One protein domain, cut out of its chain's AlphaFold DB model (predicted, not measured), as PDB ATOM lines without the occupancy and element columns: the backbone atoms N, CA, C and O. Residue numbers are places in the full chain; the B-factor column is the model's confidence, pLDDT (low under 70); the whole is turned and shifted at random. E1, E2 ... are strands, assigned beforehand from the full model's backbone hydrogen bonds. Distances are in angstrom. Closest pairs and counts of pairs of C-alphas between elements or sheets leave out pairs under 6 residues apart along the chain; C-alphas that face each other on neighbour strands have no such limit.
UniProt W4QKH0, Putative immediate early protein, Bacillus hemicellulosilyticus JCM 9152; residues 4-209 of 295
ATOM      1  N   ARG A   4      -0.641   1.920  80.639       94.94
ATOM      2  CA  ARG A   4       0.110   1.495  81.822       94.94
ATOM      3  C   ARG A   4       1.601   1.695  81.610       94.94
ATOM      4  O   ARG A   4       2.130   1.304  80.573       94.94
ATOM      5  N   ILE A   5       2.247   2.293  82.602       94.12
ATOM      6  CA  ILE A   5       3.693   2.495  82.672       94.12
ATOM      7  C   ILE A   5       4.173   1.793  83.935       94.12
ATOM      8  O   ILE A   5       3.767   2.160  85.030       94.12
ATOM      9  N   ASP A   6       4.991   0.760  83.790       90.50
ATOM     10  CA  ASP A   6       5.275  -0.179  84.873       90.50
ATOM     11  C   ASP A   6       6.752  -0.573  84.855       90.50
ATOM     12  O   ASP A   6       7.288  -0.886  83.790       90.50
ATOM     13  N   SER A   7       7.403  -0.551  86.017       84.25
ATOM     14  CA  SER A   7       8.759  -1.080  86.195       84.25
ATOM     15  C   SER A   7       8.860  -2.137  87.293       84.25
ATOM     16  O   SER A   7       9.960  -2.446  87.745       84.25
ATOM     17  N   ARG A   8       7.735  -2.682  87.753       72.19
ATOM     18  CA  ARG A   8       7.651  -3.446  88.999       72.19
ATOM     19  C   ARG A   8       8.006  -4.927  88.904       72.19
ATOM     20  O   ARG A   8       7.668  -5.717  89.782       72.19
ATOM     21  N   ASP A   9       8.741  -5.310  87.873       76.25
ATOM     22  CA  ASP A   9       9.398  -6.616  87.865       76.25
ATOM     23  C   ASP A   9      10.498  -6.702  88.953       76.25
ATOM     24  O   ASP A   9      10.917  -7.800  89.318       76.25
ATOM     25  N   ASP A  10      10.921  -5.556  89.510       72.12
ATOM     26  CA  ASP A  10      11.825  -5.437  90.657       72.12
ATOM     27  C   ASP A  10      11.359  -4.326  91.623       72.12
ATOM     28  O   ASP A  10      11.478  -3.137  91.332       72.12
ATOM     29  N   ASP A  11      10.853  -4.711  92.800       71.50
ATOM     30  CA  ASP A  11      10.392  -3.790  93.858       71.50
ATOM     31  C   ASP A  11      11.517  -2.925  94.466       71.50
ATOM     32  O   ASP A  11      11.238  -2.028  95.261       71.50
ATOM     33  N   SER A  12      12.787  -3.203  94.146       70.62
ATOM     34  CA  SER A  12      13.937  -2.449  94.656       70.62
ATOM     35  C   SER A  12      14.383  -1.301  93.745       70.62
ATOM     36  O   SER A  12      15.285  -0.550  94.123       70.62
ATOM     37  N   VAL A  13      13.769  -1.140  92.562       73.00
ATOM     38  CA  VAL A  13      14.216  -0.165  91.557       73.00
ATOM     39  C   VAL A  13      13.049   0.569  90.891       73.00
ATOM     40  O   VAL A  13      12.159  -0.032  90.297       73.00
ATOM     41  N   TYR A  14      13.142   1.900  90.860       78.56
ATOM     42  CA  TYR A  14      12.363   2.756  89.961       78.56
ATOM     43  C   TYR A  14      13.002   2.744  88.563       78.56
ATOM     44  O   TYR A  14      13.884   3.545  88.220       78.56
ATOM     45  N   GLY A  15      12.634   1.731  87.776       78.81
ATOM     46  CA  GLY A  15      13.225   1.468  86.463       78.81
ATOM     47  C   GLY A  15      12.761   2.448  85.387       78.81
ATOM     48  O   GLY A  15      13.507   2.716  84.443       78.81
ATOM     49  N   VAL A  16      11.557   3.007  85.538       92.19
ATOM     50  CA  VAL A  16      10.986   3.994  84.617       92.19
ATOM     51  C   VAL A  16      11.019   5.379  85.247       92.19
ATOM     52  O   VAL A  16      10.577   5.563  86.381       92.19
ATOM     53  N   ARG A  17      11.543   6.345  84.486       95.12
ATOM     54  CA  ARG A  17      11.761   7.717  84.941       95.12
ATOM     55  C   ARG A  17      11.558   8.748  83.848       95.12
ATOM     56  O   ARG A  17      11.634   8.405  82.668       95.12
ATOM     57  N   ASP A  18      11.329   9.986  84.271       95.94
ATOM     58  CA  ASP A  18      11.246  11.173  83.415       95.94
ATOM     59  C   ASP A  18      10.229  11.024  82.271       95.94
ATOM     60  O   ASP A  18      10.501  11.321  81.103       95.94
ATOM     61  N   VAL A  19       9.035  10.527  82.597       97.38
ATOM     62  CA  VAL A  19       7.973  10.305  81.612       97.38
ATOM     63  C   VAL A  19       7.133  11.564  81.427       97.38
ATOM     64  O   VAL A  19       6.762  12.228  82.391       97.38
ATOM     65  N   GLN A  20       6.760  11.865  80.183       98.19
ATOM     66  CA  GLN A  20       5.819  12.935  79.871       98.19
ATOM     67  C   GLN A  20       4.638  12.410  79.053       98.19
ATOM     68  O   GLN A  20       4.809  11.746  78.031       98.19
ATOM     69  N   ILE A  21       3.433  12.754  79.496       97.81
ATOM     70  CA  ILE A  21       2.169  12.531  78.803       97.81
ATOM     71  C   ILE A  21       1.498  13.893  78.660       97.81
ATOM     72  O   ILE A  21       1.204  14.536  79.657       97.81
ATOM     73  N   ASP A  22       1.234  14.339  77.436       98.12
ATOM     74  CA  ASP A  22       0.568  15.631  77.224       98.12
ATOM     75  C   ASP A  22      -0.953  15.520  77.422       98.12
ATOM     76  O   ASP A  22      -1.542  16.161  78.289       98.12
ATOM     77  N   HIS A  23      -1.598  14.628  76.668       97.88
ATOM     78  CA  HIS A  23      -3.041  14.430  76.739       97.88
ATOM     79  C   HIS A  23      -3.428  12.961  76.572       97.88
ATOM     80  O   HIS A  23      -2.891  12.255  75.716       97.88
ATOM     81  N   VAL A  24      -4.420  12.517  77.341       98.31
ATOM     82  CA  VAL A  24      -5.058  11.207  77.200       98.31
ATOM     83  C   VAL A  24      -6.564  11.386  77.184       98.31
ATOM     84  O   VAL A  24      -7.143  11.917  78.126       98.31
ATOM     85  N   TYR A  25      -7.212  10.855  76.155       98.44
ATOM     86  CA  TYR A  25      -8.642  10.577  76.173       98.44
ATOM     87  C   TYR A  25      -8.835   9.063  76.173       98.44
ATOM     88  O   TYR A  25      -8.328   8.366  75.293       98.44
ATOM     89  N   VAL A  26      -9.570   8.549  77.151       97.81
ATOM     90  CA  VAL A  26      -9.814   7.117  77.317       97.81
ATOM     91  C   VAL A  26     -11.268   6.879  77.697       97.81
ATOM     92  O   VAL A  26     -11.822   7.579  78.543       97.81
ATOM     93  N   SER A  27     -11.903   5.891  77.062       98.06
ATOM     94  CA  SER A  27     -13.304   5.566  77.320       98.06
ATOM     95  C   SER A  27     -13.572   4.063  77.316       98.06
ATOM     96  O   SER A  27     -12.976   3.331  76.524       98.06
ATOM     97  N   GLY A  28     -14.461   3.609  78.203       96.75
ATOM     98  CA  GLY A  28     -15.016   2.251  78.195       96.75
ATOM     99  C   GLY A  28     -13.996   1.137  78.442       96.75
ATOM    100  O   GLY A  28     -14.196   0.000  78.010       96.75
ATOM    101  N   THR A  29     -12.875   1.439  79.099       97.00
ATOM    102  CA  THR A  29     -11.875   0.427  79.448       97.00
ATOM    103  C   THR A  29     -12.438  -0.532  80.487       97.00
ATOM    104  O   THR A  29     -13.102  -0.121  81.426       97.00
ATOM    105  N   SER A  30     -12.086  -1.814  80.416       96.06
ATOM    106  CA  SER A  30     -12.404  -2.779  81.483       96.06
ATOM    107  C   SER A  30     -11.563  -2.601  82.761       96.06
ATOM    108  O   SER A  30     -11.655  -3.417  83.668       96.06
ATOM    109  N   ASP A  31     -10.692  -1.591  82.794       95.81
ATOM    110  CA  ASP A  31      -9.625  -1.390  83.780       95.81
ATOM    111  C   ASP A  31      -9.313   0.124  83.877       95.81
ATOM    112  O   ASP A  31     -10.117   0.939  83.413       95.81
ATOM    113  N   HIS A  32      -8.158   0.508  84.416       97.75
ATOM    114  CA  HIS A  32      -7.663   1.877  84.534       97.75
ATOM    115  C   HIS A  32      -7.597   2.630  83.201       97.75
ATOM    116  O   HIS A  32      -7.343   2.032  82.146       97.75
ATOM    117  N   GLY A  33      -7.800   3.948  83.271       98.25
ATOM    118  CA  GLY A  33      -7.540   4.872  82.173       98.25
ATOM    119  C   GLY A  33      -6.040   5.073  81.961       98.25
ATOM    120  O   GLY A  33      -5.507   4.669  80.930       98.25
ATOM    121  N   VAL A  34      -5.359   5.635  82.959       98.56
ATOM    122  CA  VAL A  34      -3.895   5.730  83.044       98.56
ATOM    123  C   VAL A  34      -3.443   5.125  84.367       98.56
ATOM    124  O   VAL A  34      -3.979   5.471  85.416       98.56
ATOM    125  N   GLU A  35      -2.468   4.228  84.325       98.06
ATOM    126  CA  GLU A  35      -1.834   3.637  85.501       98.06
ATOM    127  C   GLU A  35      -0.314   3.792  85.413       98.06
ATOM    128  O   GLU A  35       0.292   3.514  84.377       98.06
ATOM    129  N   THR A  36       0.311   4.189  86.513       97.00
ATOM    130  CA  THR A  36       1.755   4.041  86.725       97.00
ATOM    131  C   THR A  36       2.007   3.006  87.810       97.00
ATOM    132  O   THR A  36       1.207   2.923  88.735       97.00
ATOM    133  N   TYR A  37       3.095   2.236  87.737       95.06
ATOM    134  CA  TYR A  37       3.541   1.384  88.838       95.06
ATOM    135  C   TYR A  37       5.071   1.382  88.979       95.06
ATOM    136  O   TYR A  37       5.765   0.876  88.099       95.06
ATOM    137  N   GLY A  38       5.599   1.950  90.073       94.62
ATOM    138  CA  GLY A  38       7.050   2.038  90.303       94.62
ATOM    139  C   GLY A  38       7.743   3.102  89.445       94.62
ATOM    140  O   GLY A  38       8.820   2.867  88.908       94.62
ATOM    141  N   VAL A  39       7.121   4.271  89.261       96.31
ATOM    142  CA  VAL A  39       7.643   5.338  88.384       96.31
ATOM    143  C   VAL A  39       8.225   6.487  89.207       96.31
ATOM    144  O   VAL A  39       7.591   6.945  90.155       96.31
ATOM    145  N   ASP A  40       9.411   6.960  88.824       97.00
ATOM    146  CA  ASP A  40      10.069   8.130  89.416       97.00
ATOM    147  C   ASP A  40      10.141   9.270  88.399       97.00
ATOM    148  O   ASP A  40      10.896   9.208  87.436       97.00
ATOM    149  N   GLY A  41       9.348  10.320  88.577       97.88
ATOM    150  CA  GLY A  41       9.320  11.417  87.617       97.88
ATOM    151  C   GLY A  41       8.307  11.152  86.513       97.88
ATOM    152  O   GLY A  41       8.591  10.480  85.516       97.88
ATOM    153  N   ILE A  42       7.112  11.718  86.662       98.44
ATOM    154  CA  ILE A  42       6.113  11.741  85.591       98.44
ATOM    155  C   ILE A  42       5.390  13.082  85.537       98.44
ATOM    156  O   ILE A  42       4.948  13.602  86.556       98.44
ATOM    157  N   LYS A  43       5.232  13.625  84.328       98.81
ATOM    158  CA  LYS A  43       4.414  14.809  84.052       98.81
ATOM    159  C   LYS A  43       3.253  14.426  83.155       98.81
ATOM    160  O   LYS A  43       3.463  13.969  82.032       98.81
ATOM    161  N   ILE A  44       2.037  14.608  83.642       98.75
ATOM    162  CA  ILE A  44       0.803  14.355  82.910       98.75
ATOM    163  C   ILE A  44       0.098  15.695  82.733       98.75
ATOM    164  O   ILE A  44      -0.163  16.375  83.716       98.75
ATOM    165  N   GLY A  45      -0.219  16.083  81.502       98.81
ATOM    166  CA  GLY A  45      -1.104  17.215  81.250       98.81
ATOM    167  C   GLY A  45      -2.538  16.830  81.602       98.81
ATOM    168  O   GLY A  45      -2.911  16.720  82.769       98.81
ATOM    169  N   VAL A  46      -3.359  16.574  80.588       98.81
ATOM    170  CA  VAL A  46      -4.794  16.333  80.791       98.81
ATOM    171  C   VAL A  46      -5.160  14.875  80.544       98.81
ATOM    172  O   VAL A  46      -4.891  14.330  79.476       98.81
ATOM    173  N   VAL A  47      -5.877  14.263  81.486       98.88
ATOM    174  CA  VAL A  47      -6.522  12.958  81.299       98.88
ATOM    175  C   VAL A  47      -8.033  13.120  81.340       98.88
ATOM    176  O   VAL A  47      -8.590  13.559  82.338       98.88
ATOM    177  N   THR A  48      -8.713  12.715  80.270       98.88
ATOM    178  CA  THR A  48     -10.170  12.558  80.222       98.88
ATOM    179  C   THR A  48     -10.523  11.078  80.207       98.88
ATOM    180  O   THR A  48     -10.332  10.397  79.202       98.88
ATOM    181  N   ALA A  49     -11.045  10.586  81.325       98.69
ATOM    182  CA  ALA A  49     -11.460   9.210  81.536       98.69
ATOM    183  C   ALA A  49     -12.991   9.113  81.604       98.69
ATOM    184  O   ALA A  49     -13.616   9.643  82.524       98.69
ATOM    185  N   VAL A  50     -13.592   8.422  80.635       98.69
ATOM    186  CA  VAL A  50     -15.048   8.245  80.514       98.69
ATOM    187  C   VAL A  50     -15.417   6.778  80.709       98.69
ATOM    188  O   VAL A  50     -15.006   5.929  79.925       98.69
ATOM    189  N   ASP A  51     -16.211   6.459  81.725       98.25
ATOM    190  CA  ASP A  51     -16.718   5.106  81.988       98.25
ATOM    191  C   ASP A  51     -15.608   4.038  82.045       98.25
ATOM    192  O   ASP A  51     -15.738   2.929  81.523       98.25
ATOM    193  N   THR A  52     -14.472   4.377  82.663       98.56
ATOM    194  CA  THR A  52     -13.401   3.411  82.928       98.56
ATOM    195  C   THR A  52     -13.847   2.414  83.992       98.56
ATOM    196  O   THR A  52     -14.469   2.786  84.988       98.56
ATOM    197  N   GLY A  53     -13.495   1.141  83.818       98.00
ATOM    198  CA  GLY A  53     -13.865   0.065  84.735       98.00
ATOM    199  C   GLY A  53     -13.304   0.271  86.141       98.00
ATOM    200  O   GLY A  53     -13.996  -0.004  87.119       98.00
ATOM    201  N   TYR A  54     -12.088   0.820  86.244       98.31
ATOM    202  CA  TYR A  54     -11.448   1.219  87.502       98.31
ATOM    203  C   TYR A  54     -11.094   2.713  87.482       98.31
ATOM    204  O   TYR A  54     -11.893   3.531  87.029       98.31
ATOM    205  N   ALA A  55      -9.931   3.092  88.020       98.56
ATOM    206  CA  ALA A  55      -9.573   4.495  88.168       98.56
ATOM    207  C   ALA A  55      -9.388   5.213  86.825       98.56
ATOM    208  O   ALA A  55      -8.920   4.603  85.864       98.56
ATOM    209  N   GLY A  56      -9.701   6.509  86.785       98.69
ATOM    210  CA  GLY A  56      -9.359   7.350  85.637       98.69
ATOM    211  C   GLY A  56      -7.844   7.488  85.513       98.69
ATOM    212  O   GLY A  56      -7.265   7.097  84.501       98.69
ATOM    213  N   VAL A  57      -7.208   7.937  86.595       98.88
ATOM    214  CA  VAL A  57      -5.757   7.925  86.796       98.88
ATOM    215  C   VAL A  57      -5.440   7.198  88.099       98.88
ATOM    216  O   VAL A  57      -6.031   7.492  89.140       98.88
ATOM    217  N   LEU A  58      -4.510   6.250  88.045       98.81
ATOM    218  CA  LEU A  58      -3.931   5.572  89.196       98.81
ATOM    219  C   LEU A  58      -2.429   5.851  89.240       98.81
ATOM    220  O   LEU A  58      -1.692   5.364  88.388       98.81
ATOM    221  N   LEU A  59      -1.993   6.579  90.266       98.75
ATOM    222  CA  LEU A  59      -0.590   6.642  90.648       98.75
ATOM    223  C   LEU A  59      -0.324   5.571  91.703       98.75
ATOM    224  O   LEU A  59      -0.793   5.657  92.841       98.75
ATOM    225  N   ASN A  60       0.351   4.505  91.298       97.31
ATOM    226  CA  ASN A  60       0.623   3.360  92.150       97.31
ATOM    227  C   ASN A  60       2.142   3.272  92.363       97.31
ATOM    228  O   ASN A  60       2.900   3.238  91.400       97.31
ATOM    229  N   ASP A  61       2.592   3.366  93.616       96.81
ATOM    230  CA  ASP A  61       4.010   3.525  93.991       96.81
ATOM    231  C   ASP A  61       4.782   4.462  93.052       96.81
ATOM    232  O   ASP A  61       5.734   4.076  92.380       96.81
ATOM    233  N   THR A  62       4.245   5.662  92.860       97.69
ATOM    234  CA  THR A  62       4.840   6.670  91.985       97.69
ATOM    235  C   THR A  62       5.341   7.819  92.836       97.69
ATOM    236  O   THR A  62       4.674   8.233  93.784       97.69
ATOM    237  N   ILE A  63       6.518   8.328  92.504       98.00
ATOM    238  CA  ILE A  63       7.145   9.473  93.165       98.00
ATOM    239  C   ILE A  63       7.456  10.548  92.127       98.00
ATOM    240  O   ILE A  63       7.556  10.259  90.932       98.00
ATOM    241  N   ASN A  64       7.592  11.795  92.583       98.56
ATOM    242  CA  ASN A  64       7.919  12.939  91.728       98.56
ATOM    243  C   ASN A  64       6.929  13.084  90.553       98.56
ATOM    244  O   ASN A  64       7.306  13.066  89.382       98.56
ATOM    245  N   ALA A  65       5.637  13.184  90.868       98.81
ATOM    246  CA  ALA A  65       4.568  13.251  89.878       98.81
ATOM    247  C   ALA A  65       3.941  14.645  89.805       98.81
ATOM    248  O   ALA A  65       3.585  15.235  90.823       98.81
ATOM    249  N   GLU A  66       3.723  15.132  88.592       98.94
ATOM    250  CA  GLU A  66       2.926  16.319  88.299       98.94
ATOM    251  C   GLU A  66       1.767  15.909  87.383       98.94
ATOM    252  O   GLU A  66       1.980  15.276  86.347       98.94
ATOM    253  N   VAL A  67       0.537  16.256  87.752       98.94
ATOM    254  CA  VAL A  67      -0.669  16.026  86.947       98.94
ATOM    255  C   VAL A  67      -1.420  17.344  86.823       98.94
ATOM    256  O   VAL A  67      -1.835  17.911  87.829       98.94
ATOM    257  N   ASP A  68      -1.623  17.845  85.610       98.94
ATOM    258  CA  ASP A  68      -2.359  19.092  85.426       98.94
ATOM    259  C   ASP A  68      -3.853  18.876  85.696       98.94
ATOM    260  O   ASP A  68      -4.408  19.418  86.649       98.94
ATOM    261  N   THR A  69      -4.538  18.031  84.923       98.88
ATOM    262  CA  THR A  69      -5.981  17.837  85.133       98.88
ATOM    263  C   THR A  69      -6.445  16.409  84.915       98.88
ATOM    264  O   THR A  69      -6.132  15.770  83.910       98.88
ATOM    265  N   VAL A  70      -7.288  15.932  85.832       98.94
ATOM    266  CA  VAL A  70      -8.019  14.671  85.700       98.94
ATOM    267  C   VAL A  70      -9.512  14.950  85.578       98.94
ATOM    268  O   VAL A  70     -10.155  15.353  86.542       98.94
ATOM    269  N   TYR A  71     -10.081  14.663  84.411       98.94
ATOM    270  CA  TYR A  71     -11.523  14.601  84.187       98.94
ATOM    271  C   TYR A  71     -11.997  13.147  84.269       98.94
ATOM    272  O   TYR A  71     -11.753  12.355  83.361       98.94
ATOM    273  N   GLY A  72     -12.693  12.787  85.345       98.69
ATOM    274  CA  GLY A  72     -13.317  11.476  85.527       98.69
ATOM    275  C   GLY A  72     -14.836  11.536  85.395       98.69
ATOM    276  O   GLY A  72     -15.537  11.964  86.312       98.69
ATOM    277  N   PHE A  73     -15.368  11.042  84.284       98.75
ATOM    278  CA  PHE A  73     -16.806  10.953  84.037       98.75
ATOM    279  C   PHE A  73     -17.229   9.488  84.113       98.75
ATOM    280  O   PHE A  73     -16.882   8.704  83.242       98.75
ATOM    281  N   GLY A  74     -17.913   9.080  85.184       98.25
ATOM    282  CA  GLY A  74     -18.311   7.676  85.364       98.25
ATOM    283  C   GLY A  74     -17.163   6.712  85.711       98.25
ATOM    284  O   GLY A  74     -17.389   5.503  85.798       98.25
ATOM    285  N   ALA A  75     -15.950   7.217  85.959       98.38
ATOM    286  CA  ALA A  75     -14.779   6.402  86.279       98.38
ATOM    287  C   ALA A  75     -14.999   5.538  87.534       98.38
ATOM    288  O   ALA A  75     -15.351   6.032  88.609       98.38
ATOM    289  N   GLY A  76     -14.799   4.227  87.402       97.94
ATOM    290  CA  GLY A  76     -14.909   3.268  88.497       97.94
ATOM    291  C   GLY A  76     -16.333   3.070  89.016       97.94
ATOM    292  O   GLY A  76     -16.497   2.684  90.177       97.94
ATOM    293  N   THR A  77     -17.366   3.356  88.213       98.00
ATOM    294  CA  THR A  77     -18.775   3.183  88.611       98.00
ATOM    295  C   THR A  77     -19.035   1.782  89.173       98.00
ATOM    296  O   THR A  77     -18.676   0.776  88.569       98.00
ATOM    297  N   GLY A  78     -19.674   1.714  90.346       96.19
ATOM    298  CA  GLY A  78     -19.982   0.447  91.020       96.19
ATOM    299  C   GLY A  78     -18.781  -0.231  91.688       96.19
ATOM    300  O   GLY A  78     -18.909  -1.354  92.172       96.19
ATOM    301  N   THR A  79     -17.624   0.434  91.744       95.81
ATOM    302  CA  THR A  79     -16.398  -0.086  92.365       95.81
ATOM    303  C   THR A  79     -15.938   0.788  93.539       95.81
ATOM    304  O   THR A  79     -16.562   1.793  93.877       95.81
ATOM    305  N   GLY A  80     -14.822   0.410  94.172       92.75
ATOM    306  CA  GLY A  80     -14.126   1.239  95.163       92.75
ATOM    307  C   GLY A  80     -13.074   2.198  94.582       92.75
ATOM    308  O   GLY A  80     -12.380   2.844  95.364       92.75
ATOM    309  N   TYR A  81     -12.908   2.259  93.255       98.00
ATOM    310  CA  TYR A  81     -11.930   3.121  92.578       98.00
ATOM    311  C   TYR A  81     -12.435   4.566  92.412       98.00
ATOM    312  O   TYR A  81     -13.552   4.897  92.803       98.00
ATOM    313  N   ALA A  82     -11.585   5.436  91.862       98.62
ATOM    314  CA  ALA A  82     -11.788   6.880  91.828       98.62
ATOM    315  C   ALA A  82     -11.410   7.494  90.475       98.62
ATOM    316  O   ALA A  82     -10.639   6.896  89.731       98.62
ATOM    317  N   ALA A  83     -11.876   8.708  90.183       98.81
ATOM    318  CA  ALA A  83     -11.346   9.493  89.069       98.81
ATOM    319  C   ALA A  83      -9.818   9.643  89.184       98.81
ATOM    320  O   ALA A  83      -9.107   9.319  88.235       98.81
ATOM    321  N   PHE A  84      -9.324  10.009  90.370       98.94
ATOM    322  CA  PHE A  84      -7.902  10.037  90.706       98.94
ATOM    323  C   PHE A  84      -7.614   9.156  91.926       98.94
ATOM    324  O   PHE A  84      -8.221   9.318  92.989       98.94
ATOM    325  N   ARG A  85      -6.696   8.198  91.786       98.88
ATOM    326  CA  ARG A  85      -6.324   7.268  92.855       98.88
ATOM    327  C   ARG A  85      -4.818   7.270  93.097       98.88
ATOM    328  O   ARG A  85      -4.045   7.191  92.152       98.88
ATOM    329  N   MET A  86      -4.434   7.261  94.370       98.88
ATOM    330  CA  MET A  86      -3.067   7.027  94.837       98.88
ATOM    331  C   MET A  86      -3.028   5.728  95.647       98.88
ATOM    332  O   MET A  86      -3.890   5.502  96.504       98.88
ATOM    333  N   ALA A  87      -2.077   4.844  95.350       98.50
ATOM    334  CA  ALA A  87      -1.982   3.541  96.002       98.50
ATOM    335  C   ALA A  87      -0.538   3.072  96.223       98.50
ATOM    336  O   ALA A  87       0.390   3.514  95.557       98.50
ATOM    337  N   ASN A  88      -0.407   2.119  97.148       96.94
ATOM    338  CA  ASN A  88       0.787   1.329  97.446       96.94
ATOM    339  C   ASN A  88       2.057   2.177  97.566       96.94
ATOM    340  O   ASN A  88       2.933   2.073  96.724       96.94
ATOM    341  N   ARG A  89       2.160   2.988  98.625       97.19
ATOM    342  CA  ARG A  89       3.336   3.841  98.890       97.19
ATOM    343  C   ARG A  89       3.598   4.945  97.863       97.19
ATOM    344  O   ARG A  89       4.659   5.553  97.885       97.19
ATOM    345  N   ASN A  90       2.610   5.304  97.047       98.56
ATOM    346  CA  ASN A  90       2.711   6.495  96.212       98.56
ATOM    347  C   ASN A  90       3.131   7.731  97.033       98.56
ATOM    348  O   ASN A  90       2.547   8.006  98.084       98.56
ATOM    349  N   GLY A  91       4.118   8.466  96.525       98.50
ATOM    350  CA  GLY A  91       4.718   9.640  97.153       98.50
ATOM    351  C   GLY A  91       5.729   9.337  98.264       98.50
ATOM    352  O   GLY A  91       6.227  10.269  98.892       98.50
ATOM    353  N   ASN A  92       6.049   8.066  98.519       97.69
ATOM    354  CA  ASN A  92       7.011   7.679  99.541       97.69
ATOM    355  C   ASN A  92       8.453   7.721  99.019       97.69
ATOM    356  O   ASN A  92       8.814   6.933  98.150       97.69
ATOM    357  N   ILE A  93       9.287   8.584  99.597       95.88
ATOM    358  CA  ILE A  93      10.737   8.613  99.349       95.88
ATOM    359  C   ILE A  93      11.419   8.384 100.694       95.88
ATOM    360  O   ILE A  93      11.167   9.133 101.631       95.88
ATOM    361  N   ASP A  94      12.219   7.322 100.805       94.00
ATOM    362  CA  ASP A  94      12.970   6.965 102.020       94.00
ATOM    363  C   ASP A  94      12.111   6.897 103.303       94.00
ATOM    364  O   ASP A  94      12.483   7.397 104.359       94.00
ATOM    365  N   ASP A  95      10.930   6.269 103.211       93.88
ATOM    366  CA  ASP A  95       9.926   6.183 104.288       93.88
ATOM    367  C   ASP A  95       9.355   7.550 104.759       93.88
ATOM    368  O   ASP A  95       8.562   7.607 105.705       93.88
ATOM    369  N   GLU A  96       9.620   8.630 104.020       96.19
ATOM    370  CA  GLU A  96       9.041   9.962 104.212       96.19
ATOM    371  C   GLU A  96       7.940  10.284 103.184       96.19
ATOM    372  O   GLU A  96       7.826   9.654 102.132       96.19
ATOM    373  N   TYR A  97       7.100  11.277 103.504       98.25
ATOM    374  CA  TYR A  97       6.014  11.782 102.644       98.25
ATOM    375  C   TYR A  97       6.108  13.303 102.482       98.25
ATOM    376  O   TYR A  97       5.115  14.036 102.571       98.25
ATOM    377  N   SER A  98       7.331  13.785 102.272       98.06
ATOM    378  CA  SER A  98       7.571  15.135 101.764       98.06
ATOM    379  C   SER A  98       6.824  15.323 100.440       98.06
ATOM    380  O   SER A  98       6.675  14.380  99.664       98.06
ATOM    381  N   LYS A  99       6.292  16.526 100.198       98.56
ATOM    382  CA  LYS A  99       5.437  16.784  99.031       98.56
ATOM    383  C   LYS A  99       6.218  16.567  97.733       98.56
ATOM    384  O   LYS A  99       7.194  17.268  97.484       98.56
ATOM    385  N   ASN A 100       5.775  15.613  96.923       98.75
ATOM    386  CA  ASN A 100       6.373  15.259  95.633       98.75
ATOM    387  C   ASN A 100       5.331  14.812  94.587       98.75
ATOM    388  O   ASN A 100       5.698  14.500  93.457       98.75
ATOM    389  N   VAL A 101       4.043  14.781  94.946       98.94
ATOM    390  CA  VAL A 101       2.929  14.551  94.025       98.94
ATOM    391  C   VAL A 101       2.071  15.808  93.982       98.94
ATOM    392  O   VAL A 101       1.470  16.196  94.983       98.94
ATOM    393  N   PHE A 102       1.997  16.444  92.821       98.94
ATOM    394  CA  PHE A 102       1.268  17.689  92.615       98.94
ATOM    395  C   PHE A 102       0.188  17.480  91.566       98.94
ATOM    396  O   PHE A 102       0.471  17.048  90.451       98.94
ATOM    397  N   VAL A 103      -1.054  17.781  91.927       98.94
ATOM    398  CA  VAL A 103      -2.202  17.701  91.029       98.94
ATOM    399  C   VAL A 103      -2.882  19.058  90.998       98.94
ATOM    400  O   VAL A 103      -3.312  19.547  92.040       98.94
ATOM    401  N   ASN A 104      -2.994  19.681  89.830       98.94
ATOM    402  CA  ASN A 104      -3.629  20.993  89.745       98.94
ATOM    403  C   ASN A 104      -5.160  20.871  89.884       98.94
ATOM    404  O   ASN A 104      -5.746  21.490  90.771       98.94
ATOM    405  N   GLU A 105      -5.825  20.004  89.115       98.94
ATOM    406  CA  GLU A 105      -7.280  19.851  89.235       98.94
ATOM    407  C   GLU A 105      -7.789  18.409  89.085       98.94
ATOM    408  O   GLU A 105      -7.402  17.664  88.181       98.94
ATOM    409  N   VAL A 106      -8.731  18.023  89.955       98.94
ATOM    410  CA  VAL A 106      -9.525  16.793  89.803       98.94
ATOM    411  C   VAL A 106     -11.001  17.141  89.656       98.94
ATOM    412  O   VAL A 106     -11.647  17.602  90.599       98.94
ATOM    413  N   VAL A 107     -11.559  16.834  88.488       98.94
ATOM    414  CA  VAL A 107     -12.983  16.973  88.186       98.94
ATOM    415  C   VAL A 107     -13.615  15.593  88.080       98.94
ATOM    416  O   VAL A 107     -13.219  14.780  87.247       98.94
ATOM    417  N   ALA A 108     -14.642  15.324  88.885       98.75
ATOM    418  CA  ALA A 108     -15.366  14.057  88.853       98.75
ATOM    419  C   ALA A 108     -16.879  14.263  88.712       98.75
ATOM    420  O   ALA A 108     -17.470  15.118  89.380       98.75
ATOM    421  N   ARG A 109     -17.521  13.460  87.854       98.56
ATOM    422  CA  ARG A 109     -18.987  13.372  87.729       98.56
ATOM    423  C   ARG A 109     -19.415  11.912  87.747       98.56
ATOM    424  O   ARG A 109     -19.009  11.147  86.871       98.56
ATOM    425  N   GLY A 110     -20.268  11.527  88.691       97.81
ATOM    426  CA  GLY A 110     -20.640  10.116  88.813       97.81
ATOM    427  C   GLY A 110     -19.449   9.262  89.255       97.81
ATOM    428  O   GLY A 110     -18.577   9.729  89.985       97.81
ATOM    429  N   GLY A 111     -19.382   8.016  88.786       97.50
ATOM    430  CA  GLY A 111     -18.249   7.136  89.071       97.50
ATOM    431  C   GLY A 111     -18.275   6.528  90.472       97.50
ATOM    432  O   GLY A 111     -19.260   6.631  91.206       97.50
ATOM    433  N   GLY A 112     -17.184   5.857  90.839       98.06
ATOM    434  CA  GLY A 112     -16.997   5.298  92.177       98.06
ATOM    435  C   GLY A 112     -16.740   6.397  93.205       98.06
ATOM    436  O   GLY A 112     -17.527   6.592  94.129       98.06
ATOM    437  N   ARG A 113     -15.644   7.137  93.023       98.62
ATOM    438  CA  ARG A 113     -15.173   8.229  93.890       98.62
ATOM    439  C   ARG A 113     -14.552   9.334  93.039       98.62
ATOM    440  O   ARG A 113     -14.171   9.089  91.896       98.62
ATOM    441  N   GLY A 114     -14.372  10.521  93.606       98.75
ATOM    442  CA  GLY A 114     -13.541  11.562  93.005       98.75
ATOM    443  C   GLY A 114     -12.065  11.282  93.268       98.75
ATOM    444  O   GLY A 114     -11.314  11.006  92.335       98.75
ATOM    445  N   ILE A 115     -11.678  11.259  94.545       98.88
ATOM    446  CA  ILE A 115     -10.300  10.984  94.980       98.88
ATOM    447  C   ILE A 115     -10.261   9.781  95.920       98.88
ATOM    448  O   ILE A 115     -11.117   9.624  96.796       98.88
ATOM    449  N   PHE A 116      -9.245   8.934  95.766       98.88
ATOM    450  CA  PHE A 116      -8.969   7.861  96.715       98.88
ATOM    451  C   PHE A 116      -7.472   7.723  96.978       98.88
ATOM    452  O   PHE A 116      -6.723   7.340  96.084       98.88
ATOM    453  N   SER A 117      -7.045   7.987  98.212       98.81
ATOM    454  CA  SER A 117      -5.687   7.696  98.677       98.81
ATOM    455  C   SER A 117      -5.716   6.533  99.656       98.81
ATOM    456  O   SER A 117      -6.514   6.542 100.597       98.81
ATOM    457  N   VAL A 118      -4.878   5.521  99.418       98.56
ATOM    458  CA  VAL A 118      -4.860   4.290 100.219       98.56
ATOM    459  C   VAL A 118      -3.494   3.623 100.257       98.56
ATOM    460  O   VAL A 118      -2.611   3.931  99.462       98.56
ATOM    461  N   SER A 119      -3.341   2.639 101.144       97.56
ATOM    462  CA  SER A 119      -2.185   1.742 101.195       97.56
ATOM    463  C   SER A 119      -0.881   2.499 101.414       97.56
ATOM    464  O   SER A 119       0.072   2.324 100.653       97.56
ATOM    465  N   ARG A 120      -0.847   3.323 102.470       98.12
ATOM    466  CA  ARG A 120       0.336   4.095 102.859       98.12
ATOM    467  C   ARG A 120       0.750   5.088 101.771       98.12
ATOM    468  O   ARG A 120       1.925   5.202 101.494       98.12
ATOM    469  N   SER A 121      -0.195   5.754 101.112       98.75
ATOM    470  CA  SER A 121       0.121   6.755 100.077       98.75
ATOM    471  C   SER A 121       0.083   8.168 100.645       98.75
ATOM    472  O   SER A 121      -0.540   8.406 101.680       98.75
ATOM    473  N   GLY A 122       0.732   9.117  99.983       98.62
ATOM    474  CA  GLY A 122       0.845  10.457 100.528       98.62
ATOM    475  C   GLY A 122       1.699  11.405  99.709       98.62
ATOM    476  O   GLY A 122       1.825  11.242  98.500       98.62
ATOM    477  N   GLY A 123       2.264  12.404 100.391       98.75
ATOM    478  CA  GLY A 123       3.174  13.379  99.779       98.75
ATOM    479  C   GLY A 123       2.491  14.229  98.709       98.75
ATOM    480  O   GLY A 123       3.147  14.702  97.783       98.75
ATOM    481  N   ALA A 124       1.172  14.404  98.820       98.88
ATOM    482  CA  ALA A 124       0.346  14.928  97.743       98.88
ATOM    483  C   ALA A 124      -0.225  16.315  98.055       98.88
ATOM    484  O   ALA A 124      -0.668  16.586  99.179       98.88
ATOM    485  N   VAL A 125      -0.250  17.175  97.043       98.94
ATOM    486  CA  VAL A 125      -1.005  18.430  97.018       98.94
ATOM    487  C   VAL A 125      -1.953  18.380  95.829       98.94
ATOM    488  O   VAL A 125      -1.526  18.115  94.708       98.94
ATOM    489  N   ILE A 126      -3.236  18.609  96.085       98.94
ATOM    490  CA  ILE A 126      -4.262  18.764  95.057       98.94
ATOM    491  C   ILE A 126      -4.802  20.187  95.182       98.94
ATOM    492  O   ILE A 126      -5.413  20.528  96.199       98.94
ATOM    493  N   GLU A 127      -4.548  21.024  94.177       98.88
ATOM    494  CA  GLU A 127      -4.847  22.457  94.259       98.88
ATOM    495  C   GLU A 127      -6.353  22.725  94.236       98.88
ATOM    496  O   GLU A 127      -6.871  23.475  95.063       98.88
ATOM    497  N   ARG A 128      -7.082  22.069  93.326       98.94
ATOM    498  CA  ARG A 128      -8.529  22.236  93.190       98.94
ATOM    499  C   ARG A 128      -9.259  20.918  92.964       98.94
ATOM    500  O   ARG A 128      -8.801  20.033  92.241       98.94
ATOM    501  N   VAL A 129     -10.456  20.817  93.539       98.94
ATOM    502  CA  VAL A 129     -11.409  19.739  93.251       98.94
ATOM    503  C   VAL A 129     -12.759  20.274  92.775       98.94
ATOM    504  O   VAL A 129     -13.257  21.291  93.252       98.94
ATOM    505  N   ASP A 130     -13.391  19.554  91.859       98.94
ATOM    506  CA  ASP A 130     -14.800  19.728  91.505       98.94
ATOM    507  C   ASP A 130     -15.431  18.336  91.380       98.94
ATOM    508  O   ASP A 130     -15.394  17.688  90.330       98.94
ATOM    509  N   ILE A 131     -15.973  17.833  92.487       98.88
ATOM    510  CA  ILE A 131     -16.463  16.458  92.601       98.88
ATOM    511  C   ILE A 131     -17.968  16.480  92.801       98.88
ATOM    512  O   ILE A 131     -18.466  17.073  93.755       98.88
ATOM    513  N   LYS A 132     -18.699  15.786  91.924       98.75
ATOM    514  CA  LYS A 132     -20.158  15.766  91.967       98.75
ATOM    515  C   LYS A 132     -20.756  14.380  91.759       98.75
ATOM    516  O   LYS A 132     -20.435  13.686  90.793       98.75
ATOM    517  N   ASN A 133     -21.715  14.031  92.618       98.25
ATOM    518  CA  ASN A 133     -22.595  12.866  92.478       98.25
ATOM    519  C   ASN A 133     -21.865  11.513  92.335       98.25
ATOM    520  O   ASN A 133     -22.280  10.674  91.538       98.25
ATOM    521  N   THR A 134     -20.783  11.284  93.082       98.12
ATOM    522  CA  THR A 134     -20.073   9.990  93.098       98.12
ATOM    523  C   THR A 134     -20.890   8.912  93.820       98.12
ATOM    524  O   THR A 134     -21.643   9.211  94.749       98.12
ATOM    525  N   GLY A 135     -20.750   7.646  93.420       96.12
ATOM    526  CA  GLY A 135     -21.527   6.531  93.983       96.12
ATOM    527  C   GLY A 135     -21.081   6.066  95.377       96.12
ATOM    528  O   GLY A 135     -21.869   5.487  96.119       96.12
ATOM    529  N   ASN A 136     -19.825   6.311  95.738       95.81
ATOM    530  CA  ASN A 136     -19.247   6.120  97.070       95.81
ATOM    531  C   ASN A 136     -18.645   7.462  97.538       95.81
ATOM    532  O   ASN A 136     -18.778   8.444  96.808       95.81
ATOM    533  N   ASN A 137     -17.978   7.526  98.707       98.25
ATOM    534  CA  ASN A 137     -17.345   8.763  99.227       98.25
ATOM    535  C   ASN A 137     -16.694   9.571  98.098       98.25
ATOM    536  O   ASN A 137     -15.866   9.023  97.362       98.25
ATOM    537  N   ALA A 138     -17.062  10.848  97.993       98.62
ATOM    538  CA  ALA A 138     -16.488  11.789  97.041       98.62
ATOM    539  C   ALA A 138     -14.965  11.810  97.149       98.62
ATOM    540  O   ALA A 138     -14.264  11.748  96.139       98.62
ATOM    541  N   MET A 139     -14.460  11.791  98.382       98.88
ATOM    542  CA  MET A 139     -13.052  11.569  98.672       98.88
ATOM    543  C   MET A 139     -12.915  10.547  99.796       98.88
ATOM    544  O   MET A 139     -13.630  10.625 100.794       98.88
ATOM    545  N   LEU A 140     -12.002   9.591  99.643       98.88
ATOM    546  CA  LEU A 140     -11.586   8.700 100.725       98.88
ATOM    547  C   LEU A 140     -10.078   8.828 100.924       98.88
ATOM    548  O   LEU A 140      -9.304   8.547 100.011       98.88
ATOM    549  N   ILE A 141      -9.678   9.238 102.121       98.88
ATOM    550  CA  ILE A 141      -8.286   9.297 102.553       98.88
ATOM    551  C   ILE A 141      -8.110   8.245 103.645       98.88
ATOM    552  O   ILE A 141      -8.591   8.418 104.764       98.88
ATOM    553  N   GLU A 142      -7.492   7.118 103.297       98.69
ATOM    554  CA  GLU A 142      -7.387   5.949 104.171       98.69
ATOM    555  C   GLU A 142      -5.930   5.506 104.343       98.69
ATOM    556  O   GLU A 142      -5.232   5.295 103.354       98.69
ATOM    557  N   ASN A 143      -5.459   5.358 105.585       98.56
ATOM    558  CA  ASN A 143      -4.064   5.031 105.918       98.56
ATOM    559  C   ASN A 143      -3.055   5.809 105.047       98.56
ATOM    560  O   ASN A 143      -2.193   5.209 104.399       98.56
ATOM    561  N   SER A 144      -3.247   7.125 104.945       98.69
ATOM    562  CA  SER A 144      -2.501   8.010 104.045       98.69
ATOM    563  C   SER A 144      -1.866   9.179 104.800       98.69
ATOM    564  O   SER A 144      -2.297   9.496 105.908       98.69
ATOM    565  N   PHE A 145      -0.837   9.803 104.226       98.69
ATOM    566  CA  PHE A 145       0.034  10.725 104.965       98.69
ATOM    567  C   PHE A 145       0.346  12.001 104.191       98.69
ATOM    568  O   PHE A 145       0.591  11.936 102.990       98.69
ATOM    569  N   SER A 146       0.435  13.151 104.864       98.69
ATOM    570  CA  SER A 146       0.873  14.406 104.233       98.69
ATOM    571  C   SER A 146       0.061  14.704 102.965       98.69
ATOM    572  O   SER A 146       0.596  14.778 101.855       98.69
ATOM    573  N   ILE A 147      -1.255  14.868 103.104       98.88
ATOM    574  CA  ILE A 147      -2.163  15.186 101.987       98.88
ATOM    575  C   ILE A 147      -2.730  16.585 102.175       98.88
ATOM    576  O   ILE A 147      -3.191  16.929 103.257       98.88
ATOM    577  N   THR A 148      -2.703  17.383 101.113       98.94
ATOM    578  CA  THR A 148      -3.258  18.737 101.110       98.94
ATOM    579  C   THR A 148      -4.267  18.883  99.979       98.94
ATOM    580  O   THR A 148      -3.938  18.565  98.840       98.94
ATOM    581  N   ILE A 149      -5.470  19.367 100.291       98.88
ATOM    582  CA  ILE A 149      -6.483  19.802  99.321       98.88
ATOM    583  C   ILE A 149      -6.707  21.302  99.532       98.88
ATOM    584  O   ILE A 149      -7.168  21.684 100.608       98.88
ATOM    585  N   ASN A 150      -6.367  22.138  98.547       98.69
ATOM    586  CA  ASN A 150      -6.342  23.602  98.705       98.69
ATOM    587  C   ASN A 150      -7.632  24.322  98.310       98.69
ATOM    588  O   ASN A 150      -7.714  25.534  98.477       98.69
ATOM    589  N   GLY A 151      -8.633  23.620  97.787       98.69
ATOM    590  CA  GLY A 151      -9.945  24.216  97.592       98.69
ATOM    591  C   GLY A 151     -10.798  23.526  96.552       98.69
ATOM    592  O   GLY A 151     -10.420  22.524  95.945       98.69
ATOM    593  N   GLY A 152     -11.991  24.080  96.356       98.75
ATOM    594  CA  GLY A 152     -12.942  23.576  95.375       98.75
ATOM    595  C   GLY A 152     -14.306  23.226  95.949       98.75
ATOM    596  O   GLY A 152     -14.735  23.767  96.968       98.75
ATOM    597  N   VAL A 153     -15.024  22.356  95.246       98.88
ATOM    598  CA  VAL A 153     -16.413  22.011  95.554       98.88
ATOM    599  C   VAL A 153     -16.591  20.500  95.590       98.88
ATOM    600  O   VAL A 153     -16.152  19.783  94.690       98.88
ATOM    601  N   VAL A 154     -17.296  20.031  96.617       98.88
ATOM    602  CA  VAL A 154     -17.843  18.675  96.682       98.88
ATOM    603  C   VAL A 154     -19.355  18.775  96.799       98.88
ATOM    604  O   VAL A 154     -19.867  19.387  97.733       98.88
ATOM    605  N   GLU A 155     -20.071  18.184  95.845       98.75
ATOM    606  CA  GLU A 155     -21.529  18.249  95.775       98.75
ATOM    607  C   GLU A 155     -22.170  16.866  95.625       98.75
ATOM    608  O   GLU A 155     -21.771  16.036  94.800       98.75
ATOM    609  N   GLY A 156     -23.243  16.654  96.378       97.81
ATOM    610  CA  GLY A 156     -24.090  15.475  96.280       97.81
ATOM    611  C   GLY A 156     -23.875  14.481  97.421       97.81
ATOM    612  O   GLY A 156     -23.012  14.662  98.279       97.81
ATOM    613  N   PRO A 157     -24.645  13.382  97.418       95.25
ATOM    614  CA  PRO A 157     -24.969  12.618  98.627       95.25
ATOM    615  C   PRO A 157     -23.782  11.884  99.267       95.25
ATOM    616  O   PRO A 157     -23.902  11.358 100.373       95.25
ATOM    617  N   SER A 158     -22.652  11.802  98.571       95.44
ATOM    618  CA  SER A 158     -21.462  11.089  99.016       95.44
ATOM    619  C   SER A 158     -20.438  12.048  99.607       95.44
ATOM    620  O   SER A 158     -19.927  12.910  98.901       95.44
ATOM    621  N   GLY A 159     -20.088  11.847 100.877       97.00
ATOM    622  CA  GLY A 159     -19.177  12.724 101.612       97.00
ATOM    623  C   GLY A 159     -17.684  12.484 101.399       97.00
ATOM    624  O   GLY A 159     -17.267  11.534 100.736       97.00
ATOM    625  N   ILE A 160     -16.879  13.336 102.023       98.75
ATOM    626  CA  ILE A 160     -15.444  13.170 102.262       98.75
ATOM    627  C   ILE A 160     -15.266  12.289 103.498       98.75
ATOM    628  O   ILE A 160     -15.943  12.480 104.508       98.75
ATOM    629  N   ARG A 161     -14.344  11.328 103.436       98.69
ATOM    630  CA  ARG A 161     -14.030  10.460 104.568       98.69
ATOM    631  C   ARG A 161     -12.533  10.379 104.829       98.69
ATOM    632  O   ARG A 161     -11.775   9.989 103.943       98.69
ATOM    633  N   ILE A 162     -12.149  10.654 106.070       98.75
ATOM    634  CA  ILE A 162     -10.855  10.281 106.640       98.75
ATOM    635  C   ILE A 162     -11.048   8.966 107.393       98.75
ATOM    636  O   ILE A 162     -11.997   8.801 108.165       98.75
ATOM    637  N   ALA A 163     -10.195   7.988 107.114       98.31
ATOM    638  CA  ALA A 163     -10.314   6.654 107.679       98.31
ATOM    639  C   ALA A 163      -8.948   6.004 107.885       98.31
ATOM    640  O   ALA A 163      -7.921   6.464 107.390       98.31
ATOM    641  N   ALA A 164      -8.953   4.876 108.577       98.00
ATOM    642  CA  ALA A 164      -7.828   3.970 108.664       98.00
ATOM    643  C   ALA A 164      -8.334   2.555 108.935       98.00
ATOM    644  O   ALA A 164      -9.315   2.346 109.657       98.00
ATOM    645  N   ARG A 165      -7.630   1.581 108.369       96.69
ATOM    646  CA  ARG A 165      -7.725   0.168 108.719       96.69
ATOM    647  C   ARG A 165      -6.643  -0.167 109.744       96.69
ATOM    648  O   ARG A 165      -5.565   0.423 109.728       96.69
ATOM    649  N   ALA A 166      -6.945  -1.103 110.641       94.94
ATOM    650  CA  ALA A 166      -6.097  -1.434 111.790       94.94
ATOM    651  C   ALA A 166      -4.800  -2.187 111.430       94.94
ATOM    652  O   ALA A 166      -3.922  -2.332 112.273       94.94
ATOM    653  N   ASP A 167      -4.681  -2.691 110.201       95.19
ATOM    654  CA  ASP A 167      -3.512  -3.409 109.683       95.19
ATOM    655  C   ASP A 167      -2.413  -2.478 109.140       95.19
ATOM    656  O   ASP A 167      -1.357  -2.949 108.716       95.19
ATOM    657  N   MET A 168      -2.642  -1.163 109.147       95.38
ATOM    658  CA  MET A 168      -1.720  -0.151 108.632       95.38
ATOM    659  C   MET A 168      -1.659   1.067 109.569       95.38
ATOM    660  O   MET A 168      -2.593   1.289 110.341       95.38
ATOM    661  N   PRO A 169      -0.587   1.887 109.509       97.31
ATOM    662  CA  PRO A 169      -0.512   3.126 110.281       97.31
ATOM    663  C   PRO A 169      -1.707   4.044 110.010       97.31
ATOM    664  O   PRO A 169      -2.213   4.090 108.884       97.31
ATOM    665  N   ASN A 170      -2.154   4.759 111.042       98.19
ATOM    666  CA  ASN A 170      -3.309   5.649 110.962       98.19
ATOM    667  C   ASN A 170      -3.085   6.777 109.940       98.19
ATOM    668  O   ASN A 170      -1.948   7.168 109.683       98.19
ATOM    669  N   THR A 171      -4.166   7.298 109.359       98.69
ATOM    670  CA  THR A 171      -4.083   8.484 108.496       98.69
ATOM    671  C   THR A 171      -3.591   9.668 109.305       98.69
ATOM    672  O   THR A 171      -4.094   9.909 110.403       98.69
ATOM    673  N   ARG A 172      -2.630  10.415 108.758       98.25
ATOM    674  CA  ARG A 172      -2.077  11.578 109.447       98.25
ATOM    675  C   ARG A 172      -1.614  12.701 108.536       98.25
ATOM    676  O   ARG A 172      -1.361  12.485 107.354       98.25
ATOM    677  N   ASP A 173      -1.474  13.885 109.116       98.25
ATOM    678  CA  ASP A 173      -0.954  15.086 108.461       98.25
ATOM    679  C   ASP A 173      -1.786  15.441 107.214       98.25
ATOM    680  O   ASP A 173      -1.298  15.475 106.082       98.25
ATOM    681  N   VAL A 174      -3.087  15.648 107.418       98.69
ATOM    682  CA  VAL A 174      -4.031  15.990 106.346       98.69
ATOM    683  C   VAL A 174      -4.509  17.421 106.535       98.69
ATOM    684  O   VAL A 174      -4.983  17.783 107.604       98.69
ATOM    685  N   LEU A 175      -4.422  18.230 105.484       98.50
ATOM    686  CA  LEU A 175      -5.003  19.566 105.427       98.50
ATOM    687  C   LEU A 175      -6.041  19.613 104.309       98.50
ATOM    688  O   LEU A 175      -5.720  19.377 103.147       98.50
ATOM    689  N   MET A 176      -7.276  19.953 104.647       98.44
ATOM    690  CA  MET A 176      -8.304  20.302 103.673       98.44
ATOM    691  C   MET A 176      -8.744  21.732 103.934       98.44
ATOM    692  O   MET A 176      -9.156  22.057 105.048       98.44
ATOM    693  N   GLN A 177      -8.637  22.593 102.929       98.38
ATOM    694  CA  GLN A 177      -8.961  24.001 103.083       98.38
ATOM    695  C   GLN A 177      -9.710  24.580 101.891       98.38
ATOM    696  O   GLN A 177      -9.670  24.012 100.804       98.38
ATOM    697  N   ASP A 178     -10.428  25.677 102.130       98.62
ATOM    698  CA  ASP A 178     -11.123  26.470 101.107       98.62
ATOM    699  C   ASP A 178     -12.121  25.651 100.260       98.62
ATOM    700  O   ASP A 178     -12.283  25.844  99.049       98.62
ATOM    701  N   LEU A 179     -12.806  24.704 100.911       98.75
ATOM    702  CA  LEU A 179     -13.796  23.830 100.281       98.75
ATOM    703  C   LEU A 179     -15.218  24.314 100.539       98.75
ATOM    704  O   LEU A 179     -15.588  24.662 101.660       98.75
ATOM    705  N   THR A 180     -16.055  24.226  99.509       98.88
ATOM    706  CA  THR A 180     -17.511  24.268  99.668       98.88
ATOM    707  C   THR A 180     -18.097  22.867  99.555       98.88
ATOM    708  O   THR A 180     -17.893  22.180  98.553       98.88
ATOM    709  N   ILE A 181     -18.849  22.454 100.568       98.81
ATOM    710  CA  ILE A 181     -19.498  21.147 100.657       98.81
ATOM    711  C   ILE A 181     -21.006  21.355 100.541       98.81
ATOM    712  O   ILE A 181     -21.588  22.082 101.348       98.81
ATOM    713  N   ARG A 182     -21.632  20.744  99.531       98.81
ATOM    714  CA  ARG A 182     -23.060  20.896  99.212       98.81
ATOM    715  C   ARG A 182     -23.783  19.560  99.226       98.81
ATOM    716  O   ARG A 182     -23.349  18.634  98.545       98.81
ATOM    717  N   ASP A 183     -24.902  19.477  99.940       98.69
ATOM    718  CA  ASP A 183     -25.737  18.268 100.016       98.69
ATOM    719  C   ASP A 183     -24.935  16.995 100.361       98.69
ATOM    720  O   ASP A 183     -25.191  15.916  99.820       98.69
ATOM    721  N   SER A 184     -23.918  17.135 101.216       98.56
ATOM    722  CA  SER A 184     -22.888  16.120 101.438       98.56
ATOM    723  C   SER A 184     -22.412  16.095 102.894       98.56
ATOM    724  O   SER A 184     -23.044  16.658 103.790       98.56
ATOM    725  N   SER A 185     -21.304  15.408 103.166       98.44
ATOM    726  CA  SER A 185     -20.752  15.321 104.515       98.44
ATOM    727  C   SER A 185     -19.233  15.223 104.560       98.44
ATOM    728  O   SER A 185     -18.584  14.858 103.582       98.44
ATOM    729  N   ILE A 186     -18.665  15.530 105.720       98.69
ATOM    730  CA  ILE A 186     -17.284  15.221 106.090       98.69
ATOM    731  C   ILE A 186     -17.335  14.312 107.317       98.69
ATOM    732  O   ILE A 186     -18.044  14.617 108.273       98.69
ATOM    733  N   LEU A 187     -16.607  13.196 107.276       98.38
ATOM    734  CA  LEU A 187     -16.534  12.230 108.370       98.38
ATOM    735  C   LEU A 187     -15.090  11.796 108.638       98.38
ATOM    736  O   LEU A 187     -14.409  11.312 107.731       98.38
ATOM    737  N   GLU A 188     -14.674  11.841 109.898       98.00
ATOM    738  CA  GLU A 188     -13.483  11.149 110.391       98.00
ATOM    739  C   GLU A 188     -13.872   9.919 111.215       98.00
ATOM    740  O   GLU A 188     -14.492  10.029 112.268       98.00
ATOM    741  N   SER A 189     -13.519   8.717 110.748       96.62
ATOM    742  CA  SER A 189     -13.735   7.494 111.530       96.62
ATOM    743  C   SER A 189     -12.870   6.321 111.034       96.62
ATOM    744  O   SER A 189     -13.179   5.746 109.973       96.62
ATOM    745  N   PRO A 190     -11.874   5.868 111.829       97.06
ATOM    746  CA  PRO A 190     -11.397   6.485 113.077       97.06
ATOM    747  C   PRO A 190     -10.801   7.884 112.842       97.06
ATOM    748  O   PRO A 190     -10.535   8.257 111.701       97.06
ATOM    749  N   CYS A 191     -10.585   8.631 113.927       97.12
ATOM    750  CA  CYS A 191      -9.889   9.917 113.897       97.12
ATOM    751  C   CYS A 191      -8.485   9.769 113.310       97.12
ATOM    752  O   CYS A 191      -7.744   8.872 113.728       97.12
ATOM    753  N   GLY A 192      -8.113  10.654 112.384       97.31
ATOM    754  CA  GLY A 192      -6.719  10.763 111.963       97.31
ATOM    755  C   GLY A 192      -5.867  11.501 113.001       97.31
ATOM    756  O   GLY A 192      -6.370  12.021 113.997       97.31
ATOM    757  N   GLU A 193      -4.561  11.555 112.764       97.00
ATOM    758  CA  GLU A 193      -3.615  12.331 113.574       97.00
ATOM    759  C   GLU A 193      -3.210  13.593 112.798       97.00
ATOM    760  O   GLU A 193      -2.838  13.501 111.635       97.00
ATOM    761  N   ASN A 194      -3.273  14.785 113.399       96.44
ATOM    762  CA  ASN A 194      -2.982  16.052 112.702       96.44
ATOM    763  C   ASN A 194      -3.826  16.248 111.424       96.44
ATOM    764  O   ASN A 194      -3.298  16.476 110.332       96.44
ATOM    765  N   VAL A 195      -5.146  16.123 111.556       97.81
ATOM    766  CA  VAL A 195      -6.102  16.395 110.477       97.81
ATOM    767  C   VAL A 195      -6.719  17.769 110.712       97.81
ATOM    768  O   VAL A 195      -7.276  18.028 111.774       97.81
ATOM    769  N   PHE A 196      -6.608  18.653 109.724       97.00
ATOM    770  CA  PHE A 196      -7.081  20.030 109.800       97.00
ATOM    771  C   PHE A 196      -8.062  20.333 108.672       97.00
ATOM    772  O   PHE A 196      -7.782  20.078 107.497       97.00
ATOM    773  N   PHE A 197      -9.174  20.963 109.038       97.25
ATOM    774  CA  PHE A 197     -10.168  21.506 108.121       97.25
ATOM    775  C   PHE A 197     -10.215  23.026 108.295       97.25
ATOM    776  O   PHE A 197     -10.543  23.504 109.377       97.25
ATOM    777  N   ARG A 198      -9.879  23.803 107.257       96.56
ATOM    778  CA  ARG A 198      -9.833  25.278 107.328       96.56
ATOM    779  C   ARG A 198     -10.742  25.913 106.288       96.56
ATOM    780  O   ARG A 198     -10.796  25.455 105.159       96.56
ATOM    781  N   ASN A 199     -11.434  26.989 106.649       97.19
ATOM    782  CA  ASN A 199     -12.312  27.719 105.727       97.19
ATOM    783  C   ASN A 199     -13.272  26.797 104.935       97.19
ATOM    784  O   ASN A 199     -13.339  26.830 103.705       97.19
ATOM    785  N   ILE A 200     -13.988  25.922 105.652       98.06
ATOM    786  CA  ILE A 200     -14.966  25.015 105.048       98.06
ATOM    787  C   ILE A 200     -16.346  25.665 105.065       98.06
ATOM    788  O   ILE A 200     -16.895  25.968 106.123       98.06
ATOM    789  N   THR A 201     -16.932  25.840 103.885       98.69
ATOM    790  CA  THR A 201     -18.315  26.299 103.730       98.69
ATOM    791  C   THR A 201     -19.240  25.093 103.603       98.69
ATOM    792  O   THR A 201     -19.099  24.304 102.671       98.69
ATOM    793  N   LEU A 202     -20.195  24.946 104.522       98.56
ATOM    794  CA  LEU A 202     -21.203  23.883 104.488       98.56
ATOM    795  C   LEU A 202     -22.547  24.435 103.997       98.56
ATOM    796  O   LEU A 202     -23.112  25.346 104.600       98.56
ATOM    797  N   GLU A 203     -23.096  23.842 102.943       98.62
ATOM    798  CA  GLU A 203     -24.432  24.133 102.420       98.62
ATOM    799  C   GLU A 203     -25.259  22.841 102.452       98.62
ATOM    800  O   GLU A 203     -24.939  21.872 101.764       98.62
ATOM    801  N   ASN A 204     -26.295  22.789 103.296       98.38
ATOM    802  CA  ASN A 204     -27.087  21.570 103.531       98.38
ATOM    803  C   ASN A 204     -26.213  20.315 103.766       98.38
ATOM    804  O   ASN A 204     -26.454  19.245 103.211       98.38
ATOM    805  N   SER A 205     -25.143  20.480 104.544       98.62
ATOM    806  CA  SER A 205     -24.099  19.473 104.727       98.62
ATOM    807  C   SER A 205     -23.720  19.332 106.196       98.62
ATOM    808  O   SER A 205     -23.959  20.241 106.993       98.62
ATOM    809  N   THR A 206     -23.126  18.197 106.556       97.75
ATOM    810  CA  THR A 206     -22.672  17.916 107.926       97.75
ATOM    811  C   THR A 206     -21.168  17.685 107.997       97.75
ATOM    812  O   THR A 206     -20.531  17.289 107.023       97.75
ATOM    813  N   MET A 207     -20.598  17.913 109.175       97.38
ATOM    814  CA  MET A 207     -19.203  17.618 109.474       97.38
ATOM    815  C   MET A 207     -19.148  16.918 110.836       97.38
ATOM    816  O   MET A 207     -19.670  17.444 111.814       97.38
ATOM    817  N   ASP A 208     -18.573  15.718 110.864       97.38
ATOM    818  CA  ASP A 208     -18.320  14.911 112.061       97.38
ATOM    819  C   ASP A 208     -16.825  14.567 112.079       97.38
ATOM    820  O   ASP A 208     -16.368  13.623 111.425       97.38
ATOM    821  N   VAL A 209     -16.053  15.447 112.712       96.50
ATOM    822  CA  VAL A 209     -14.584  15.479 112.691       96.50
ATOM    823  C   VAL A 209     -14.058  15.440 114.119       96.50
ATOM    824  O   VAL A 209     -14.725  15.879 115.056       96.50
TER     825      VAL A 209
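What this domain is: This is residues 4 to 209 of the 295 residues of the protein "Putative immediate early protein" of Bacillus hemicellulosilyticus JCM 9152 (UniProt W4QKH0). The chain is wound in stacked turns, a solenoid of parallel strands whose turns follow each other along the longest axis, from E1 and E2 at one end to E16, E17 and E18 at the other. One wall holds E5, E7, E9, E12, E15 and E18; E10, E13 and E16 stand side by side in a second, and E11, E14 and E17 in a third. The printed part has 206 residues with 18 named strands, E1 to E18 in order along the chain, and no named helix: the class is all strand. The strands form one branched, twisted, parallel sheet. The whole is compact, with a radius of gyration of the C-alphas of 15.5 A, and spans 47 by 36 by 27 A.

Where its parts are: E1, residues 4 to 6, begins at C-alpha 4, (0.110, 1.495, 81.822). E2, residues 16 to 27, is 25.4 A long and bends by 86 degrees at residue 19. E3, residues 34 to 50, bends by 173 degrees at residue 40 and measures 11.7 A from first to last C-alpha; E4, residues 57 to 73, bends by 172 degrees at residue 63 and measures 11.8 A. E5 is residues 84 to 87. E6, residues 101 to 109, is 22.8 A long, and E7 is residues 115 to 117. E8, residues 122 to 132, is 23.3 A long and bends by 79 degrees at residue 127. E9 is residues 139 to 142. E10, 145 to 149, runs on into E11, 152 to 155, at 89 degrees. E12 is residues 160 to 163. E13, 172 to 177, runs on into E14, 179 to 182, at 75 degrees. E15 is residues 185 to 188. E16, 193 to 198, runs on into E17, 201 to 203, at 74 degrees. E18, residues 206 to 208, ends at C-alpha 208, (-18.320, 14.911, 112.061).

How they stand to each other: E1 and E2 lie on one side of E3, with N 5 and O 35 at 2.9 A and N 21 and O 43 at 2.8 A, within hydrogen-bond range; E4 lies on the other side, with N 44 and O 66 at 2.8 A. E3 lies on one side of E4, and on the other side lie E5, beside residues 57 to 60 of E4, with N 59 and O 85 at 2.9 A, and E6, beside residues 64 to 73 of E4, with N 67 and O 102 at 2.8 A, both pairs within hydrogen-bond range. E8 is parallel to E6, N 103 and O 125 at 2.8 A. E10 and E11 lie on one side of E8, E6 on the other side.

The domain as a whole: The farthest C-alphas, of Asp 10 and Asn 204, are 49.1 A apart. The printed part has no cut. The link from E5 to E6, 13 residues, is long. Mean pLDDT of the printed part is 96.9; no printed residue is under 70.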